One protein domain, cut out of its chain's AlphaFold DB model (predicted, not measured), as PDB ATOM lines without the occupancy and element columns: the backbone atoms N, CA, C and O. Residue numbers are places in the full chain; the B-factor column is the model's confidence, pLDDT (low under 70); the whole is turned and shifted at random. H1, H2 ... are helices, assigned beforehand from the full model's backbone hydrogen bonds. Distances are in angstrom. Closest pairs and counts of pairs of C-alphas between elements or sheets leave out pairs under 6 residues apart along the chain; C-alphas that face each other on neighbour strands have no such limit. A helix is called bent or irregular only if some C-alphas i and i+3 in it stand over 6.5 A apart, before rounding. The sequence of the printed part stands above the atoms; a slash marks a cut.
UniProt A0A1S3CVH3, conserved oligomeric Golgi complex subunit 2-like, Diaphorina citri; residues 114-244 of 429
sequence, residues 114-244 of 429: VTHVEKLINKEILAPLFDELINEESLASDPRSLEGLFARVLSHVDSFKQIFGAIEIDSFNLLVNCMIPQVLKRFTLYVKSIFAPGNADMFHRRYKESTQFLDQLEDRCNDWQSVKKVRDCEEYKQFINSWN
ATOM      1  N   VAL A 114      14.920 -18.995  35.135       86.81
ATOM      2  CA  VAL A 114      13.733 -19.736  34.690       86.81
ATOM      3  C   VAL A 114      12.512 -18.819  34.538       86.81
ATOM      4  O   VAL A 114      11.792 -18.912  33.546       86.81
ATOM      5  N   THR A 115      12.303 -17.885  35.467       87.38
ATOM      6  CA  THR A 115      11.094 -17.044  35.498       87.38
ATOM      7  C   THR A 115      11.003 -16.072  34.320       87.38
ATOM      8  O   THR A 115       9.914 -15.800  33.810       87.38
ATOM      9  N   HIS A 116      12.137 -15.547  33.854       86.75
ATOM     10  CA  HIS A 116      12.220 -14.685  32.683       86.75
ATOM     11  C   HIS A 116      11.912 -15.467  31.407       86.75
ATOM     12  O   HIS A 116      11.166 -14.973  30.560       86.75
ATOM     13  N   VAL A 117      12.426 -16.693  31.293       88.38
ATOM     14  CA  VAL A 117      12.154 -17.570  30.145       88.38
ATOM     15  C   VAL A 117      10.685 -17.981  30.098       88.38
ATOM     16  O   VAL A 117      10.061 -17.911  29.042       88.38
ATOM     17  N   GLU A 118      10.089 -18.315  31.241       90.19
ATOM     18  CA  GLU A 118       8.655 -18.599  31.355       90.19
ATOM     19  C   GLU A 118       7.795 -17.413  30.890       90.19
ATOM     20  O   GLU A 118       6.857 -17.579  30.107       90.19
ATOM     21  N   LYS A 119       8.124 -16.188  31.318       89.81
ATOM     22  CA  LYS A 119       7.425 -14.968  30.872       89.81
ATOM     23  C   LYS A 119       7.573 -14.724  29.372       89.81
ATOM     24  O   LYS A 119       6.596 -14.346  28.728       89.81
ATOM     25  N   LEU A 120       8.768 -14.943  28.825       90.00
ATOM     26  CA  LEU A 120       9.028 -14.822  27.394       90.00
ATOM     27  C   LEU A 120       8.160 -15.799  26.595       90.00
ATOM     28  O   LEU A 120       7.445 -15.375  25.692       90.00
ATOM     29  N   ILE A 121       8.187 -17.087  26.946       89.94
ATOM     30  CA  ILE A 121       7.414 -18.129  26.253       89.94
ATOM     31  C   ILE A 121       5.918 -17.827  26.336       89.94
ATOM     32  O   ILE A 121       5.211 -17.917  25.332       89.94
ATOM     33  N   ASN A 122       5.438 -17.408  27.510       90.88
ATOM     34  CA  ASN A 122       4.053 -16.986  27.684       90.88
ATOM     35  C   ASN A 122       3.666 -15.848  26.733       90.88
ATOM     36  O   ASN A 122       2.589 -15.893  26.148       90.88
ATOM     37  N   LYS A 123       4.525 -14.835  26.586       90.88
ATOM     38  CA  LYS A 123       4.238 -13.637  25.792       90.88
ATOM     39  C   LYS A 123       4.360 -13.871  24.286       90.88
ATOM     40  O   LYS A 123       3.485 -13.445  23.546       90.88
ATOM     41  N   GLU A 124       5.440 -14.507  23.846       89.12
ATOM     42  CA  GLU A 124       5.812 -14.560  22.426       89.12
ATOM     43  C   GLU A 124       5.318 -15.833  21.720       89.12
ATOM     44  O   GLU A 124       5.167 -15.829  20.503       89.12
ATOM     45  N   ILE A 125       5.055 -16.922  22.458       89.50
ATOM     46  CA  ILE A 125       4.639 -18.211  21.877       89.50
ATOM     47  C   ILE A 125       3.206 -18.559  22.279       89.50
ATOM     48  O   ILE A 125       2.353 -18.771  21.421       89.50
ATOM     49  N   LEU A 126       2.927 -18.631  23.583       91.69
ATOM     50  CA  LEU A 126       1.643 -19.146  24.062       91.69
ATOM     51  C   LEU A 126       0.509 -18.141  23.858       91.69
ATOM     52  O   LEU A 126      -0.535 -18.518  23.342       91.69
ATOM     53  N   ALA A 127       0.699 -16.870  24.223       90.75
ATOM     54  CA  ALA A 127      -0.329 -15.849  24.041       90.75
ATOM     55  C   ALA A 127      -0.846 -15.779  22.592       90.75
ATOM     56  O   ALA A 127      -2.030 -16.029  22.412       90.75
ATOM     57  N   PRO A 128      -0.031 -15.548  21.546       91.38
ATOM     58  CA  PRO A 128      -0.568 -15.467  20.184       91.38
ATOM     59  C   PRO A 128      -1.290 -16.752  19.753       91.38
ATOM     60  O   PRO A 128      -2.356 -16.676  19.149       91.38
ATOM     61  N   LEU A 129      -0.768 -17.924  20.134       90.25
ATOM     62  CA  LEU A 129      -1.374 -19.212  19.797       90.25
ATOM     63  C   LEU A 129      -2.760 -19.396  20.432       90.25
ATOM     64  O   LEU A 129      -3.694 -19.835  19.763       90.25
ATOM     65  N   PHE A 130      -2.916 -19.063  21.715       92.12
ATOM     66  CA  PHE A 130      -4.198 -19.226  22.407       92.12
ATOM     67  C   PHE A 130      -5.174 -18.074  22.178       92.12
ATOM     68  O   PHE A 130      -6.360 -18.260  22.426       92.12
ATOM     69  N   ASP A 131      -4.724 -16.935  21.661       90.12
ATOM     70  CA  ASP A 131      -5.600 -15.808  21.306       90.12
ATOM     71  C   ASP A 131      -6.382 -16.122  20.040       90.12
ATOM     72  O   ASP A 131      -7.581 -15.847  19.959       90.12
ATOM     73  N   GLU A 132      -5.715 -16.771  19.089       89.50
ATOM     74  CA  GLU A 132      -6.339 -17.301  17.884       89.50
ATOM     75  C   GLU A 132      -7.198 -18.538  18.185       89.50
ATOM     76  O   GLU A 132      -8.293 -18.672  17.642       89.50
ATOM     77  N   LEU A 133      -6.743 -19.423  19.083       92.44
ATOM     78  CA  LEU A 133      -7.413 -20.698  19.355       92.44
ATOM     79  C   LEU A 133      -8.598 -20.590  20.332       92.44
ATOM     80  O   LEU A 133      -9.610 -21.262  20.140       92.44
ATOM     81  N   ILE A 134      -8.471 -19.813  21.414       94.81
ATOM     82  CA  ILE A 134      -9.435 -19.751  22.526       94.81
ATOM     83  C   ILE A 134     -10.146 -18.394  22.508       94.81
ATOM     84  O   ILE A 134      -9.756 -17.439  23.178       94.81
ATOM     85  N   ASN A 135     -11.239 -18.334  21.756       93.62
ATOM     86  CA  ASN A 135     -12.135 -17.184  21.670       93.62
ATOM     87  C   ASN A 135     -13.577 -17.644  21.373       93.62
ATOM     88  O   ASN A 135     -13.816 -18.806  21.032       93.62
ATOM     89  N   GLU A 136     -14.552 -16.741  21.525       92.94
ATOM     90  CA  GLU A 136     -15.975 -17.052  21.288       92.94
ATOM     91  C   GLU A 136     -16.248 -17.478  19.831       92.94
ATOM     92  O   GLU A 136     -17.095 -18.337  19.589       92.94
ATOM     93  N   GLU A 137     -15.511 -16.941  18.852       91.31
ATOM     94  CA  GLU A 137     -15.658 -17.304  17.432       91.31
ATOM     95  C   GLU A 137     -15.221 -18.752  17.165       91.31
ATOM     96  O   GLU A 137     -15.903 -19.510  16.470       91.31
ATOM     97  N   SER A 138     -14.119 -19.176  17.782       91.00
ATOM     98  CA  SER A 138     -13.604 -20.545  17.720       91.00
ATOM     99  C   SER A 138     -14.524 -21.540  18.414       91.00
ATOM    100  O   SER A 138     -14.600 -22.689  17.982       91.00
ATOM    101  N   LEU A 139     -15.233 -21.114  19.464       92.12
ATOM    102  CA  LEU A 139     -16.277 -21.914  20.102       92.12
ATOM    103  C   LEU A 139     -17.518 -22.038  19.205       92.12
ATOM    104  O   LEU A 139     -18.089 -23.122  19.102       92.12
ATOM    105  N   ALA A 140     -17.943 -20.942  18.572       90.44
ATOM    106  CA  ALA A 140     -19.137 -20.907  17.727       90.44
ATOM    107  C   ALA A 140     -18.962 -21.675  16.406       90.44
ATOM    108  O   ALA A 140     -19.924 -22.244  15.893       90.44
ATOM    109  N   SER A 141     -17.745 -21.692  15.864       90.44
ATOM    110  CA  SER A 141     -17.409 -22.377  14.611       90.44
ATOM    111  C   SER A 141     -17.136 -23.877  14.769       90.44
ATOM    112  O   SER A 141     -17.127 -24.595  13.767       90.44
ATOM    113  N   ASP A 142     -16.920 -24.380  15.991       88.50
ATOM    114  CA  ASP A 142     -16.586 -25.789  16.204       88.50
ATOM    115  C   ASP A 142     -17.830 -26.693  16.071       88.50
ATOM    116  O   ASP A 142     -18.790 -26.538  16.834       88.50
ATOM    117  N   PRO A 143     -17.827 -27.695  15.169       84.50
ATOM    118  CA  PRO A 143     -18.972 -28.586  14.976       84.50
ATOM    119  C   PRO A 143     -19.287 -29.435  16.215       84.50
ATOM    120  O   PRO A 143     -20.421 -29.887  16.380       84.50
ATOM    121  N   ARG A 144     -18.303 -29.654  17.097       87.25
ATOM    122  CA  ARG A 144     -18.478 -30.369  18.369       87.25
ATOM    123  C   ARG A 144     -18.616 -29.416  19.559       87.25
ATOM    124  O   ARG A 144     -18.559 -29.862  20.702       87.25
ATOM    125  N   SER A 145     -18.833 -28.121  19.314       89.00
ATOM    126  CA  SER A 145     -18.958 -27.092  20.348       89.00
ATOM    127  C   SER A 145     -17.744 -27.093  21.296       89.00
ATOM    128  O   SER A 145     -16.596 -27.153  20.854       89.00
ATOM    129  N   LEU A 146     -17.983 -27.016  22.606       94.12
ATOM    130  CA  LEU A 146     -16.951 -26.897  23.628       94.12
ATOM    131  C   LEU A 146     -16.025 -28.123  23.692       94.12
ATOM    132  O   LEU A 146     -14.815 -27.960  23.818       94.12
ATOM    133  N   GLU A 147     -16.562 -29.335  23.535       94.00
ATOM    134  CA  GLU A 147     -15.768 -30.571  23.507       94.00
ATOM    135  C   GLU A 147     -14.737 -30.565  22.366       94.00
ATOM    136  O   GLU A 147     -13.580 -30.953  22.549       94.00
ATOM    137  N   GLY A 148     -15.129 -30.076  21.185       93.94
ATOM    138  CA  GLY A 148     -14.224 -29.947  20.043       93.94
ATOM    139  C   GLY A 148     -13.108 -28.938  20.282       93.94
ATOM    140  O   GLY A 148     -11.942 -29.235  20.001       93.94
ATOM    141  N   LEU A 149     -13.448 -27.791  20.876       95.38
ATOM    142  CA  LEU A 149     -12.478 -26.767  21.242       95.38
ATOM    143  C   LEU A 149     -11.485 -27.293  22.290       95.38
ATOM    144  O   LEU A 149     -10.277 -27.128  22.119       95.38
ATOM    145  N   PHE A 150     -11.962 -27.998  23.320       96.69
ATOM    146  CA  PHE A 150     -11.094 -28.657  24.299       96.69
ATOM    147  C   PHE A 150     -10.161 -29.677  23.649       96.69
ATOM    148  O   PHE A 150      -8.959 -29.645  23.907       96.69
ATOM    149  N   ALA A 151     -10.663 -30.524  22.750       95.75
ATOM    150  CA  ALA A 151      -9.830 -31.494  22.042       95.75
ATOM    151  C   ALA A 151      -8.727 -30.821  21.201       95.75
ATOM    152  O   ALA A 151      -7.585 -31.283  21.206       95.75
ATOM    153  N   ARG A 152      -9.037 -29.707  20.520       94.75
ATOM    154  CA  ARG A 152      -8.041 -28.915  19.776       94.75
ATOM    155  C   ARG A 152      -6.998 -28.293  20.700       94.75
ATOM    156  O   ARG A 152      -5.815 -28.286  20.373       94.75
ATOM    157  N   VAL A 153      -7.402 -27.780  21.858       95.94
ATOM    158  CA  VAL A 153      -6.456 -27.267  22.859       95.94
ATOM    159  C   VAL A 153      -5.541 -28.386  23.350       95.94
ATOM    160  O   VAL A 153      -4.323 -28.216  23.357       95.94
ATOM    161  N   LEU A 154      -6.092 -29.555  23.680       95.81
ATOM    162  CA  LEU A 154      -5.309 -30.698  24.150       95.81
ATOM    163  C   LEU A 154      -4.289 -31.179  23.116       95.81
ATOM    164  O   LEU A 154      -3.158 -31.466  23.494       95.81
ATOM    165  N   SER A 155      -4.618 -31.184  21.820       94.75
ATOM    166  CA  SER A 155      -3.643 -31.556  20.786       94.75
ATOM    167  C   SER A 155      -2.461 -30.581  20.707       94.75
ATOM    168  O   SER A 155      -1.329 -30.991  20.436       94.75
ATOM    169  N   HIS A 156      -2.696 -29.290  20.968       92.31
ATOM    170  CA  HIS A 156      -1.621 -28.300  21.065       92.31
ATOM    171  C   HIS A 156      -0.798 -28.492  22.339       92.31
ATOM    172  O   HIS A 156       0.425 -28.391  22.285       92.31
ATOM    173  N   VAL A 157      -1.438 -28.836  23.460       92.56
ATOM    174  CA  VAL A 157      -0.741 -29.191  24.705       92.56
ATOM    175  C   VAL A 157       0.144 -30.427  24.505       92.56
ATOM    176  O   VAL A 157       1.290 -30.429  24.951       92.56
ATOM    177  N   ASP A 158      -0.331 -31.445  23.787       91.44
ATOM    178  CA  ASP A 158       0.449 -32.648  23.472       91.44
ATOM    179  C   ASP A 158       1.646 -32.327  22.575       91.44
ATOM    180  O   ASP A 158       2.768 -32.751  22.855       91.44
ATOM    181  N   SER A 159       1.430 -31.513  21.540       88.62
ATOM    182  CA  SER A 159       2.502 -31.038  20.657       88.62
ATOM    183  C   SER A 159       3.543 -30.224  21.434       88.62
ATOM    184  O   SER A 159       4.746 -30.416  21.269       88.62
ATOM    185  N   PHE A 160       3.094 -29.355  22.345       87.25
ATOM    186  CA  PHE A 160       3.966 -28.582  23.224       87.25
ATOM    187  C   PHE A 160       4.771 -29.498  24.155       87.25
ATOM    188  O   PHE A 160       5.985 -29.345  24.284       87.25
ATOM    189  N   LYS A 161       4.132 -30.509  24.754       85.44
ATOM    190  CA  LYS A 161       4.813 -31.497  25.600       85.44
ATOM    191  C   LYS A 161       5.871 -32.284  24.820       85.44
ATOM    192  O   LYS A 161       6.925 -32.559  25.377       85.44
ATOM    193  N   GLN A 162       5.646 -32.603  23.546       83.69
ATOM    194  CA  GLN A 162       6.654 -33.270  22.710       83.69
ATOM    195  C   GLN A 162       7.877 -32.383  22.434       83.69
ATOM    196  O   GLN A 162       8.999 -32.881  22.432       83.69
ATOM    197  N   ILE A 163       7.676 -31.080  22.223       81.38
ATOM    198  CA  ILE A 163       8.766 -30.136  21.926       81.38
ATOM    199  C   ILE A 163       9.586 -29.820  23.183       81.38
ATOM    200  O   ILE A 163      10.813 -29.790  23.132       81.38
ATOM    201  N   PHE A 164       8.918 -29.576  24.311       79.38
ATOM    202  CA  PHE A 164       9.560 -29.063  25.528       79.38
ATOM    203  C   PHE A 164       9.762 -30.119  26.623       79.38
ATOM    204  O   PHE A 164      10.461 -29.857  27.598       79.38
ATOM    205  N   GLY A 165       9.172 -31.308  26.492       69.88
ATOM    206  CA  GLY A 165       9.172 -32.336  27.538       69.88
ATOM    207  C   GLY A 165      10.521 -33.007  27.788       69.88
ATOM    208  O   GLY A 165      10.695 -33.605  28.843       69.88
ATOM    209  N   ALA A 166      11.471 -32.888  26.856       68.38
ATOM    210  CA  ALA A 166      12.830 -33.422  26.991       68.38
ATOM    211  C   ALA A 166      13.813 -32.448  27.671       68.38
ATOM    212  O   ALA A 166      15.000 -32.743  27.774       68.38
ATOM    213  N   ILE A 167      13.356 -31.263  28.094       72.88
ATOM    214  CA  ILE A 167      14.222 -30.254  28.711       72.88
ATOM    215  C   ILE A 167      14.434 -30.610  30.186       72.88
ATOM    216  O   ILE A 167      13.602 -30.306  31.038       72.88
ATOM    217  N   GLU A 168      15.567 -31.241  30.483       63.19
ATOM    218  CA  GLU A 168      15.987 -31.599  31.843       63.19
ATOM    219  C   GLU A 168      16.668 -30.410  32.538       63.19
ATOM    220  O   GLU A 168      17.889 -30.335  32.654       63.19
ATOM    221  N   ILE A 169      15.871 -29.439  32.984       68.44
ATOM    222  CA  ILE A 169      16.340 -28.355  33.857       68.44
ATOM    223  C   ILE A 169      15.580 -28.460  35.180       68.44
ATOM    224  O   ILE A 169      14.348 -28.420  35.204       68.44
ATOM    225  N   ASP A 170      16.310 -28.558  36.292       62.84
ATOM    226  CA  ASP A 170      15.718 -28.568  37.631       62.84
ATOM    227  C   ASP A 170      14.783 -27.365  37.812       62.84
ATOM    228  O   ASP A 170      15.139 -26.234  37.484       62.84
ATOM    229  N   SER A 171      13.576 -27.598  38.342       66.19
ATOM    230  CA  SER A 171      12.480 -26.619  38.516       66.19
ATOM    231  C   SER A 171      11.791 -26.096  37.243       66.19
ATOM    232  O   SER A 171      10.784 -25.388  37.346       66.19
ATOM    233  N   PHE A 172      12.254 -26.488  36.055       73.38
ATOM    234  CA  PHE A 172      11.685 -26.061  34.781       73.38
ATOM    235  C   PHE A 172      10.544 -26.989  34.350       73.38
ATOM    236  O   PHE A 172      10.758 -28.114  33.911       73.38
ATOM    237  N   ASN A 173       9.302 -26.519  34.470       82.06
ATOM    238  CA  ASN A 173       8.133 -27.263  34.003       82.06
ATOM    239  C   ASN A 173       7.186 -26.319  33.261       82.06
ATOM    240  O   ASN A 173       6.233 -25.792  33.832       82.06
ATOM    241  N   LEU A 174       7.462 -26.096  31.974       86.88
ATOM    242  CA  LEU A 174       6.680 -25.182  31.139       86.88
ATOM    243  C   LEU A 174       5.220 -25.605  30.997       86.88
ATOM    244  O   LEU A 174       4.351 -24.744  30.887       86.88
ATOM    245  N   LEU A 175       4.936 -26.908  31.029       88.44
ATOM    246  CA  LEU A 175       3.564 -27.402  30.975       88.44
ATOM    247  C   LEU A 175       2.762 -26.902  32.189       88.44
ATOM    248  O   LEU A 175       1.692 -26.318  32.031       88.44
ATOM    249  N   VAL A 176       3.310 -27.090  33.389       89.44
ATOM    250  CA  VAL A 176       2.646 -26.751  34.657       89.44
ATOM    251  C   VAL A 176       2.693 -25.254  34.955       89.44
ATOM    252  O   VAL A 176       1.706 -24.691  35.416       89.44
ATOM    253  N   ASN A 177       3.827 -24.602  34.705       89.12
ATOM    254  CA  ASN A 177       4.059 -23.217  35.126       89.12
ATOM    255  C   ASN A 177       3.558 -22.191  34.103       89.12
ATOM    256  O   ASN A 177       3.240 -21.065  34.475       89.12
ATOM    257  N   CYS A 178       3.508 -22.556  32.819       89.94
ATOM    258  CA  CYS A 178       3.113 -21.645  31.746       89.94
ATOM    259  C   CYS A 178       1.860 -22.139  31.041       89.94
ATOM    260  O   CYS A 178       0.857 -21.430  30.999       89.94
ATOM    261  N   MET A 179       1.902 -23.362  30.509       91.88
ATOM    262  CA  MET A 179       0.908 -23.787  29.543       91.88
ATOM    263  C   MET A 179      -0.488 -23.891  30.170       91.88
ATOM    264  O   MET A 179      -1.415 -23.175  29.794       91.88
ATOM    265  N   ILE A 180      -0.645 -24.746  31.176       94.06
ATOM    266  CA  ILE A 180      -1.950 -24.965  31.805       94.06
ATOM    267  C   ILE A 180      -2.537 -23.652  32.368       94.06
ATOM    268  O   ILE A 180      -3.685 -23.345  32.031       94.06
ATOM    269  N   PRO A 181      -1.787 -22.817  33.122       94.50
ATOM    270  CA  PRO A 181      -2.288 -21.520  33.576       94.50
ATOM    271  C   PRO A 181      -2.778 -20.617  32.437       94.50
ATOM    272  O   PRO A 181      -3.864 -20.047  32.540       94.50
ATOM    273  N   GLN A 182      -2.040 -20.516  31.323       93.56
ATOM    274  CA  GLN A 182      -2.468 -19.696  30.181       93.56
ATOM    275  C   GLN A 182      -3.770 -20.198  29.565       93.56
ATOM    276  O   GLN A 182      -4.674 -19.402  29.326       93.56
ATOM    277  N   VAL A 183      -3.892 -21.507  29.348       95.56
ATOM    278  CA  VAL A 183      -5.111 -22.107  28.790       95.56
ATOM    279  C   VAL A 183      -6.322 -21.783  29.665       95.56
ATOM    280  O   VAL A 183      -7.321 -21.252  29.177       95.56
ATOM    281  N   LEU A 184      -6.224 -22.047  30.970       96.69
ATOM    282  CA  LEU A 184      -7.329 -21.845  31.913       96.69
ATOM    283  C   LEU A 184      -7.692 -20.366  32.060       96.69
ATOM    284  O   LEU A 184      -8.875 -20.009  32.070       96.69
ATOM    285  N   LYS A 185      -6.685 -19.486  32.087       94.88
ATOM    286  CA  LYS A 185      -6.886 -18.036  32.070       94.88
ATOM    287  C   LYS A 185      -7.635 -17.592  30.816       94.88
ATOM    288  O   LYS A 185      -8.554 -16.781  30.918       94.88
ATOM    289  N   ARG A 186      -7.279 -18.120  29.640       94.50
ATOM    290  CA  ARG A 186      -7.925 -17.737  28.379       94.50
ATOM    291  C   ARG A 186      -9.376 -18.188  28.309       94.50
ATOM    292  O   ARG A 186     -10.225 -17.361  27.987       94.50
ATOM    293  N   PHE A 187      -9.691 -19.415  28.717       95.81
ATOM    294  CA  PHE A 187     -11.089 -19.843  28.820       95.81
ATOM    295  C   PHE A 187     -11.897 -18.956  29.774       95.81
ATOM    296  O   PHE A 187     -12.992 -18.514  29.435       95.81
ATOM    297  N   THR A 188     -11.328 -18.636  30.938       95.38
ATOM    298  CA  THR A 188     -11.988 -17.804  31.955       95.38
ATOM    299  C   THR A 188     -12.259 -16.375  31.463       95.38
ATOM    300  O   THR A 188     -13.291 -15.784  31.786       95.38
ATOM    301  N   LEU A 189     -11.348 -15.797  30.673       93.88
ATOM    302  CA  LEU A 189     -11.439 -14.399  30.238       93.88
ATOM    303  C   LEU A 189     -12.145 -14.202  28.892       93.88
ATOM    304  O   LEU A 189     -12.909 -13.244  28.765       93.88
ATOM    305  N   TYR A 190     -11.898 -15.073  27.915       93.38
ATOM    306  CA  TYR A 190     -12.319 -14.883  26.521       93.38
ATOM    307  C   TYR A 190     -13.480 -15.769  26.093       93.38
ATOM    308  O   TYR A 190     -14.047 -15.514  25.040       93.38
ATOM    309  N   VAL A 191     -13.855 -16.774  26.890       92.94
ATOM    310  CA  VAL A 191     -14.953 -17.695  26.560       92.94
ATOM    311  C   VAL A 191     -15.968 -17.743  27.702       92.94
ATOM    312  O   VAL A 191     -16.384 -18.799  28.173       92.94
ATOM    313  N   LYS A 192     -16.357 -16.564  28.201       92.00
ATOM    314  CA  LYS A 192     -17.228 -16.432  29.380       92.00
ATOM    315  C   LYS A 192     -18.604 -17.060  29.169       92.00
ATOM    316  O   LYS A 192     -19.260 -17.435  30.143       92.00
ATOM    317  N   SER A 193     -19.039 -17.189  27.914       92.38
ATOM    318  CA  SER A 193     -20.331 -17.773  27.561       92.38
ATOM    319  C   SER A 193     -20.504 -19.213  28.060       92.38
ATOM    320  O   SER A 193     -21.640 -19.630  28.311       92.38
ATOM    321  N   ILE A 194     -19.416 -19.972  28.269       94.56
ATOM    322  CA  ILE A 194     -19.494 -21.370  28.731       94.56
ATOM    323  C   ILE A 194     -20.016 -21.488  30.164       94.56
ATOM    324  O   ILE A 194     -20.695 -22.465  30.472       94.56
ATOM    325  N   PHE A 195     -19.773 -20.474  31.000       94.94
ATOM    326  CA  PHE A 195     -20.142 -20.465  32.418       94.94
ATOM    327  C   PHE A 195     -21.568 -19.958  32.677       94.94
ATOM    328  O   PHE A 195     -22.015 -19.919  33.826       94.94
ATOM    329  N   ALA A 196     -22.292 -19.536  31.635       92.12
ATOM    330  CA  ALA A 196     -23.613 -18.935  31.773       92.12
ATOM    331  C   ALA A 196     -24.626 -19.931  32.382       92.12
ATOM    332  O   ALA A 196     -24.897 -20.973  31.783       92.12
ATOM    333  N   PRO A 197     -25.248 -19.617  33.536       88.50
ATOM    334  CA  PRO A 197     -26.152 -20.551  34.206       88.50
ATOM    335  C   PRO A 197     -27.572 -20.560  33.629       88.50
ATOM    336  O   PRO A 197     -28.368 -21.395  34.036       88.50
ATOM    337  N   GLY A 198     -27.914 -19.652  32.703       89.25
ATOM    338  CA  GLY A 198     -29.298 -19.400  32.272       89.25
ATOM    339  C   GLY A 198     -30.048 -20.612  31.704       89.25
ATOM    340  O   GLY A 198     -31.268 -20.674  31.806       89.25
ATOM    341  N   ASN A 199     -29.333 -21.598  31.159       93.12
ATOM    342  CA  ASN A 199     -29.898 -22.884  30.768       93.12
ATOM    343  C   ASN A 199     -29.221 -23.995  31.582       93.12
ATOM    344  O   ASN A 199     -28.033 -24.262  31.400       93.12
ATOM    345  N   ALA A 200     -29.981 -24.650  32.464       95.31
ATOM    346  CA  ALA A 200     -29.451 -25.665  33.370       95.31
ATOM    347  C   ALA A 200     -28.895 -26.898  32.632       95.31
ATOM    348  O   ALA A 200     -27.855 -27.417  33.027       95.31
ATOM    349  N   ASP A 201     -29.539 -27.354  31.557       95.31
ATOM    350  CA  ASP A 201     -29.071 -28.522  30.799       95.31
ATOM    351  C   ASP A 201     -27.745 -28.224  30.092       95.31
ATOM    352  O   ASP A 201     -26.790 -28.996  30.191       95.31
ATOM    353  N   MET A 202     -27.649 -27.053  29.459       94.62
ATOM    354  CA  MET A 202     -26.408 -26.604  28.824       94.62
ATOM    355  C   MET A 202     -25.295 -26.355  29.843       94.62
ATOM    356  O   MET A 202     -24.157 -26.751  29.601       94.62
ATOM    357  N   PHE A 203     -25.609 -25.739  30.986       96.69
ATOM    358  CA  PHE A 203     -24.646 -25.533  32.068       96.69
ATOM    359  C   PHE A 203     -24.092 -26.866  32.573       96.69
ATOM    360  O   PHE A 203     -22.883 -27.017  32.707       96.69
ATOM    361  N   HIS A 204     -24.963 -27.849  32.825       96.69
ATOM    362  CA  HIS A 204     -24.567 -29.178  33.296       96.69
ATOM    363  C   HIS A 204     -23.641 -29.884  32.306       96.69
ATOM    364  O   HIS A 204     -22.576 -30.363  32.700       96.69
ATOM    365  N   ARG A 205     -24.015 -29.889  31.021       95.62
ATOM    366  CA  ARG A 205     -23.206 -30.481  29.954       95.62
ATOM    367  C   ARG A 205     -21.819 -29.840  29.885       95.62
ATOM    368  O   ARG A 205     -20.821 -30.548  29.972       95.62
ATOM    369  N   ARG A 206     -21.757 -28.509  29.795       95.94
ATOM    370  CA  ARG A 206     -20.487 -27.774  29.689       95.94
ATOM    371  C   ARG A 206     -19.628 -27.914  30.943       95.94
ATOM    372  O   ARG A 206     -18.409 -28.005  30.828       95.94
ATOM    373  N   TYR A 207     -20.246 -27.977  32.125       96.88
ATOM    374  CA  TYR A 207     -19.539 -28.252  33.375       96.88
ATOM    375  C   TYR A 207     -18.858 -29.624  33.319       96.88
ATOM    376  O   TYR A 207     -17.672 -29.716  33.617       96.88
ATOM    377  N   LYS A 208     -19.577 -30.673  32.886       95.75
ATOM    378  CA  LYS A 208     -19.014 -32.027  32.740       95.75
ATOM    379  C   LYS A 208     -17.872 -32.080  31.724       95.75
ATOM    380  O   LYS A 208     -16.814 -32.619  32.040       95.75
ATOM    381  N   GLU A 209     -18.071 -31.490  30.547       96.19
ATOM    382  CA  GLU A 209     -17.034 -31.379  29.510       96.19
ATOM    383  C   GLU A 209     -15.791 -30.654  30.056       96.19
ATOM    384  O   GLU A 209     -14.665 -31.089  29.834       96.19
ATOM    385  N   SER A 210     -15.989 -29.597  30.848       97.19
ATOM    386  CA  SER A 210     -14.897 -28.830  31.456       97.19
ATOM    387  C   SER A 210     -14.164 -29.602  32.546       97.19
ATOM    388  O   SER A 210     -12.943 -29.539  32.605       97.19
ATOM    389  N   THR A 211     -14.866 -30.353  33.400       95.94
ATOM    390  CA  THR A 211     -14.205 -31.204  34.404       95.94
ATOM    391  C   THR A 211     -13.409 -32.326  33.751       95.94
ATOM    392  O   THR A 211     -12.275 -32.560  34.144       95.94
ATOM    393  N   GLN A 212     -13.948 -32.946  32.698       96.81
ATOM    394  CA  GLN A 212     -13.230 -33.970  31.941       96.81
ATOM    395  C   GLN A 212     -11.994 -33.391  31.242       96.81
ATOM    396  O   GLN A 212     -10.950 -34.036  31.186       96.81
ATOM    397  N   PHE A 213     -12.090 -32.166  30.725       97.75
ATOM    398  CA  PHE A 213     -10.944 -31.454  30.172       97.75
ATOM    399  C   PHE A 213      -9.860 -31.190  31.228       97.75
ATOM    400  O   PHE A 213      -8.680 -31.378  30.935       97.75
ATOM    401  N   LEU A 214     -10.235 -30.808  32.456       97.19
ATOM    402  CA  LEU A 214      -9.279 -30.660  33.559       97.19
ATOM    403  C   LEU A 214      -8.607 -31.993  33.902       97.19
ATOM    404  O   LEU A 214      -7.383 -32.019  33.994       97.19
ATOM    405  N   ASP A 215      -9.363 -33.089  34.002       96.31
ATOM    406  CA  ASP A 215      -8.801 -34.427  34.241       96.31
ATOM    407  C   ASP A 215      -7.775 -34.789  33.149       96.31
ATOM    408  O   ASP A 215      -6.650 -35.192  33.437       96.31
ATOM    409  N   GLN A 216      -8.103 -34.524  31.881       96.69
ATOM    410  CA  GLN A 216      -7.200 -34.760  30.751       96.69
ATOM    411  C   GLN A 216      -5.952 -33.859  30.768       96.69
ATOM    412  O   GLN A 216      -4.889 -34.277  30.298       96.69
ATOM    413  N   LEU A 217      -6.041 -32.627  31.276       94.94
ATOM    414  CA  LEU A 217      -4.868 -31.774  31.494       94.94
ATOM    415  C   LEU A 217      -3.993 -32.302  32.635       94.94
ATOM    416  O   LEU A 217      -2.765 -32.275  32.532       94.94
ATOM    417  N   GLU A 218      -4.606 -32.795  33.708       94.62
ATOM    418  CA  GLU A 218      -3.898 -33.372  34.850       94.62
ATOM    419  C   GLU A 218      -3.182 -34.675  34.482       94.62
ATOM    420  O   GLU A 218      -2.022 -34.840  34.856       94.62
ATOM    421  N   ASP A 219      -3.786 -35.530  33.654       93.62
ATOM    422  CA  ASP A 219      -3.164 -36.756  33.125       93.62
ATOM    423  C   ASP A 219      -1.886 -36.480  32.313       93.62
ATOM    424  O   ASP A 219      -1.025 -37.347  32.144       93.62
ATOM    425  N   ARG A 220      -1.738 -35.258  31.789       90.50
ATOM    426  CA  ARG A 220      -0.539 -34.827  31.054       90.50
ATOM    427  C   ARG A 220       0.575 -34.350  31.979       90.50
ATOM    428  O   ARG A 220       1.704 -34.191  31.504       90.50
ATOM    429  N   CYS A 221       0.308 -34.145  33.265       89.56
ATOM    430  CA  CYS A 221       1.346 -33.886  34.254       89.56
ATOM    431  C   CYS A 221       2.169 -35.161  34.505       89.56
ATOM    432  O   CYS A 221       1.661 -36.273  34.421       89.56
ATOM    433  N   ASN A 222       3.461 -35.010  34.800       84.06
ATOM    434  CA  ASN A 222       4.363 -36.160  34.943       84.06
ATOM    435  C   ASN A 222       4.227 -36.868  36.302       84.06
ATOM    436  O   ASN A 222       4.604 -38.029  36.434       84.06
ATOM    437  N   ASP A 223       3.719 -36.168  37.318       88.44
ATOM    438  CA  ASP A 223       3.675 -36.635  38.699       88.44
ATOM    439  C   ASP A 223       2.583 -35.907  39.511       88.44
ATOM    440  O   ASP A 223       2.051 -34.866  39.113       88.44
ATOM    441  N   TRP A 224       2.266 -36.441  40.692       90.44
ATOM    442  CA  TRP A 224       1.236 -35.881  41.575       90.44
ATOM    443  C   TRP A 224       1.580 -34.477  42.109       90.44
ATOM    444  O   TRP A 224       0.675 -33.673  42.326       90.44
ATOM    445  N   GLN A 225       2.856 -34.155  42.335       91.12
ATOM    446  CA  GLN A 225       3.257 -32.837  42.838       91.12
ATOM    447  C   GLN A 225       3.010 -31.764  41.772       91.12
ATOM    448  O   GLN A 225       2.526 -30.679  42.097       91.12
ATOM    449  N   SER A 226       3.264 -32.096  40.505       90.44
ATOM    450  CA  SER A 226       2.904 -31.287  39.341       90.44
ATOM    451  C   SER A 226       1.391 -31.038  39.281       90.44
ATOM    452  O   SER A 226       0.971 -29.884  39.198       90.44
ATOM    453  N   VAL A 227       0.568 -32.084  39.433       94.12
ATOM    454  CA  VAL A 227      -0.903 -31.950  39.499       94.12
ATOM    455  C   VAL A 227      -1.328 -31.054  40.661       94.12
ATOM    456  O   VAL A 227      -2.146 -30.152  40.496       94.12
ATOM    457  N   LYS A 228      -0.743 -31.251  41.848       94.25
ATOM    458  CA  LYS A 228      -1.028 -30.414  43.017       94.25
ATOM    459  C   LYS A 228      -0.709 -28.944  42.737       94.25
ATOM    460  O   LYS A 228      -1.525 -28.082  43.040       94.25
ATOM    461  N   LYS A 229       0.439 -28.665  42.117       92.75
ATOM    462  CA  LYS A 229       0.856 -27.306  41.754       92.75
ATOM    463  C   LYS A 229      -0.111 -26.654  40.762       92.75
ATOM    464  O   LYS A 229      -0.431 -25.482  40.937       92.75
ATOM    465  N   VAL A 230      -0.607 -27.406  39.774       93.69
ATOM    466  CA  VAL A 230      -1.664 -26.944  38.858       93.69
ATOM    467  C   VAL A 230      -2.938 -26.610  39.633       93.69
ATOM    468  O   VAL A 230      -3.458 -25.510  39.501       93.69
ATOM    469  N   ARG A 231      -3.421 -27.511  40.493       95.62
ATOM    470  CA  ARG A 231      -4.645 -27.282  41.281       95.62
ATOM    471  C   ARG A 231      -4.528 -26.101  42.252       95.62
ATOM    472  O   ARG A 231      -5.524 -25.444  42.556       95.62
ATOM    473  N   ASP A 232      -3.322 -25.843  42.752       95.31
ATOM    474  CA  ASP A 232      -3.036 -24.744  43.670       95.31
ATOM    475  C   ASP A 232      -2.887 -23.387  42.964       95.31
ATOM    476  O   ASP A 232      -2.970 -22.357  43.648       95.31
ATOM    477  N   CYS A 233      -2.712 -23.354  41.636       94.56
ATOM    478  CA  CYS A 233      -2.573 -22.102  40.897       94.56
ATOM    479  C   CYS A 233      -3.886 -21.303  40.862       94.56
ATOM    480  O   CYS A 233      -4.994 -21.835  40.994       94.56
ATOM    481  N   GLU A 234      -3.749 -19.988  40.719       96.12
ATOM    482  CA  GLU A 234      -4.880 -19.065  40.777       96.12
ATOM    483  C   GLU A 234      -5.798 -19.241  39.561       96.12
ATOM    484  O   GLU A 234      -7.017 -19.236  39.699       96.12
ATOM    485  N   GLU A 235      -5.234 -19.491  38.381       96.69
ATOM    486  CA  GLU A 235      -5.974 -19.680  37.134       96.69
ATOM    487  C   GLU A 235      -6.883 -20.916  37.185       96.69
ATOM    488  O   GLU A 235      -8.027 -20.863  36.730       96.69
ATOM    489  N   TYR A 236      -6.416 -22.012  37.792       97.06
ATOM    490  CA  TYR A 236      -7.212 -23.223  37.991       97.06
ATOM    491  C   TYR A 236      -8.387 -22.969  38.937       97.06
ATOM    492  O   TYR A 236      -9.537 -23.306  38.639       97.06
ATOM    493  N   LYS A 237      -8.117 -22.299  40.063       96.44
ATOM    494  CA  LYS A 237      -9.147 -21.911  41.032       96.44
ATOM    495  C   LYS A 237     -10.171 -20.968  40.410       96.44
ATOM    496  O   LYS A 237     -11.365 -21.175  40.600       96.44
ATOM    497  N   GLN A 238      -9.738 -19.970  39.642       96.69
ATOM    498  CA  GLN A 238     -10.627 -19.034  38.949       96.69
ATOM    499  C   GLN A 238     -11.506 -19.732  37.912       96.69
ATOM    500  O   GLN A 238     -12.709 -19.467  37.865       96.69
ATOM    501  N   PHE A 239     -10.946 -20.660  37.135       97.38
ATOM    502  CA  PHE A 239     -11.710 -21.441  36.167       97.38
ATOM    503  C   PHE A 239     -12.818 -22.258  36.848       97.38
ATOM    504  O   PHE A 239     -13.975 -22.206  36.431       97.38
ATOM    505  N   ILE A 240     -12.509 -22.949  37.954       95.69
ATOM    506  CA  ILE A 240     -13.515 -23.697  38.726       95.69
ATOM    507  C   ILE A 240     -14.540 -22.759  39.374       95.69
ATOM    508  O   ILE A 240     -15.742 -23.013  39.298       95.69
ATOM    509  N   ASN A 241     -14.089 -21.665  39.986       95.38
ATOM    510  CA  ASN A 241     -14.953 -20.716  40.691       95.38
ATOM    511  C   ASN A 241     -15.885 -19.936  39.750       95.38
ATOM    512  O   ASN A 241     -16.912 -19.426  40.198       95.38
ATOM    513  N   SER A 242     -15.565 -19.872  38.455       96.31
ATOM    514  CA  SER A 242     -16.430 -19.269  37.434       96.31
ATOM    515  C   SER A 242     -17.733 -20.051  37.237       96.31
ATOM    516  O   SER A 242     -18.749 -19.479  36.840       96.31
ATOM    517  N   TRP A 243     -17.754 -21.343  37.580       96.94
ATOM    518  CA  TRP A 243     -18.972 -22.144  37.576       96.94
ATOM    519  C   TRP A 243     -19.850 -21.795  38.777       96.94
ATOM    520  O   TRP A 243     -19.642 -22.276  39.894       96.94
ATOM    521  N   ASN A 244     -20.907 -21.011  38.549       95.50
ATOM    522  CA  ASN A 244     -21.892 -20.713  39.586       95.50
ATOM    523  C   ASN A 244     -22.847 -21.894  39.817       95.50
ATOM    524  O   ASN A 244     -24.036 -21.875  39.485       95.50
TER     525      ASN A 244
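AT A GLANCE: This is residues 114 to 244 of the 429 residues of the protein "conserved oligomeric Golgi complex subunit 2-like" of Diaphorina citri (UniProt A0A1S3CVH3). An elongated body of helices has H4 as its core, with H1, H3, H7 and H8 packed round it. H3 and H4 fold back as a hairpin, and H6 runs alongside part of H3 toward one end. The printed part has 131 residues with eight named helices, H1 to H8 in order, and no named strand: all helix. It is compact, with a radius of gyration of the C-alphas of 14.7 A, and spans 47 by 28 by 21 A.

HOW THE PARTS SIT: H1, residues 114 to 133, touches the hub H4, residues 174 to 190, at a steep tilt of 40 degrees; the closest C-alphas, of Asn 122 and Cys 178, are 6.3 A apart. H2, residues 136 to 141, touches H3, residues 145 to 164, about perpendicular at 74 degrees, closest at the C-alphas of Leu 139 and Ser 145, 5.8 A. H3 and H4 form a helical hairpin, opposite ways at a shallow tilt of 24 degrees, closest at the C-alphas of Lys 161 and Leu 175, 6.9 A. H5, residues 192 to 195, touches H6, residues 200 to 218, closest at the C-alphas of Ile 194 and Arg 206, 6.6 A. Residues 146 to 154 of H3 touch H6, the same way at a shallow tilt of 10 degrees, closest at the C-alphas of Glu 147 and Glu 209, 6.2 A. H7, residues 224 to 232, and H8, residues 234 to 241, touch H4, with closest C-alphas Val 176 and Val 230, 6.0 A, and Lys 185 and Glu 235, 5.4 A. Every O i to N i+4 pair is within hydrogen-bond range in H2, H3, H6, H7 and H8, against 13 of 16 in H1 and 11 of 13 in H4; H5 is too short for one.

IN THESE COORDINATES: H1 begins at C-alpha 114 (13.733, -19.736, 34.690), measures 26.1 A and has a kink of 36 degrees near residue 127. H3 measures 29.1 A, H4 22.1 A and H6 26.7 A. H4 is irregular: C-alphas 177 and 180 are 7.1 A apart. H8 ends at C-alpha 241 (-14.953, -20.716, 40.691).

THE WHOLE: The C-alphas farthest apart, of Glu 168 and Gly 198, are 46.9 A apart. The printed part has no cut and no long link. Residues 165 to 166 and 168 to 171 have pLDDT under 70.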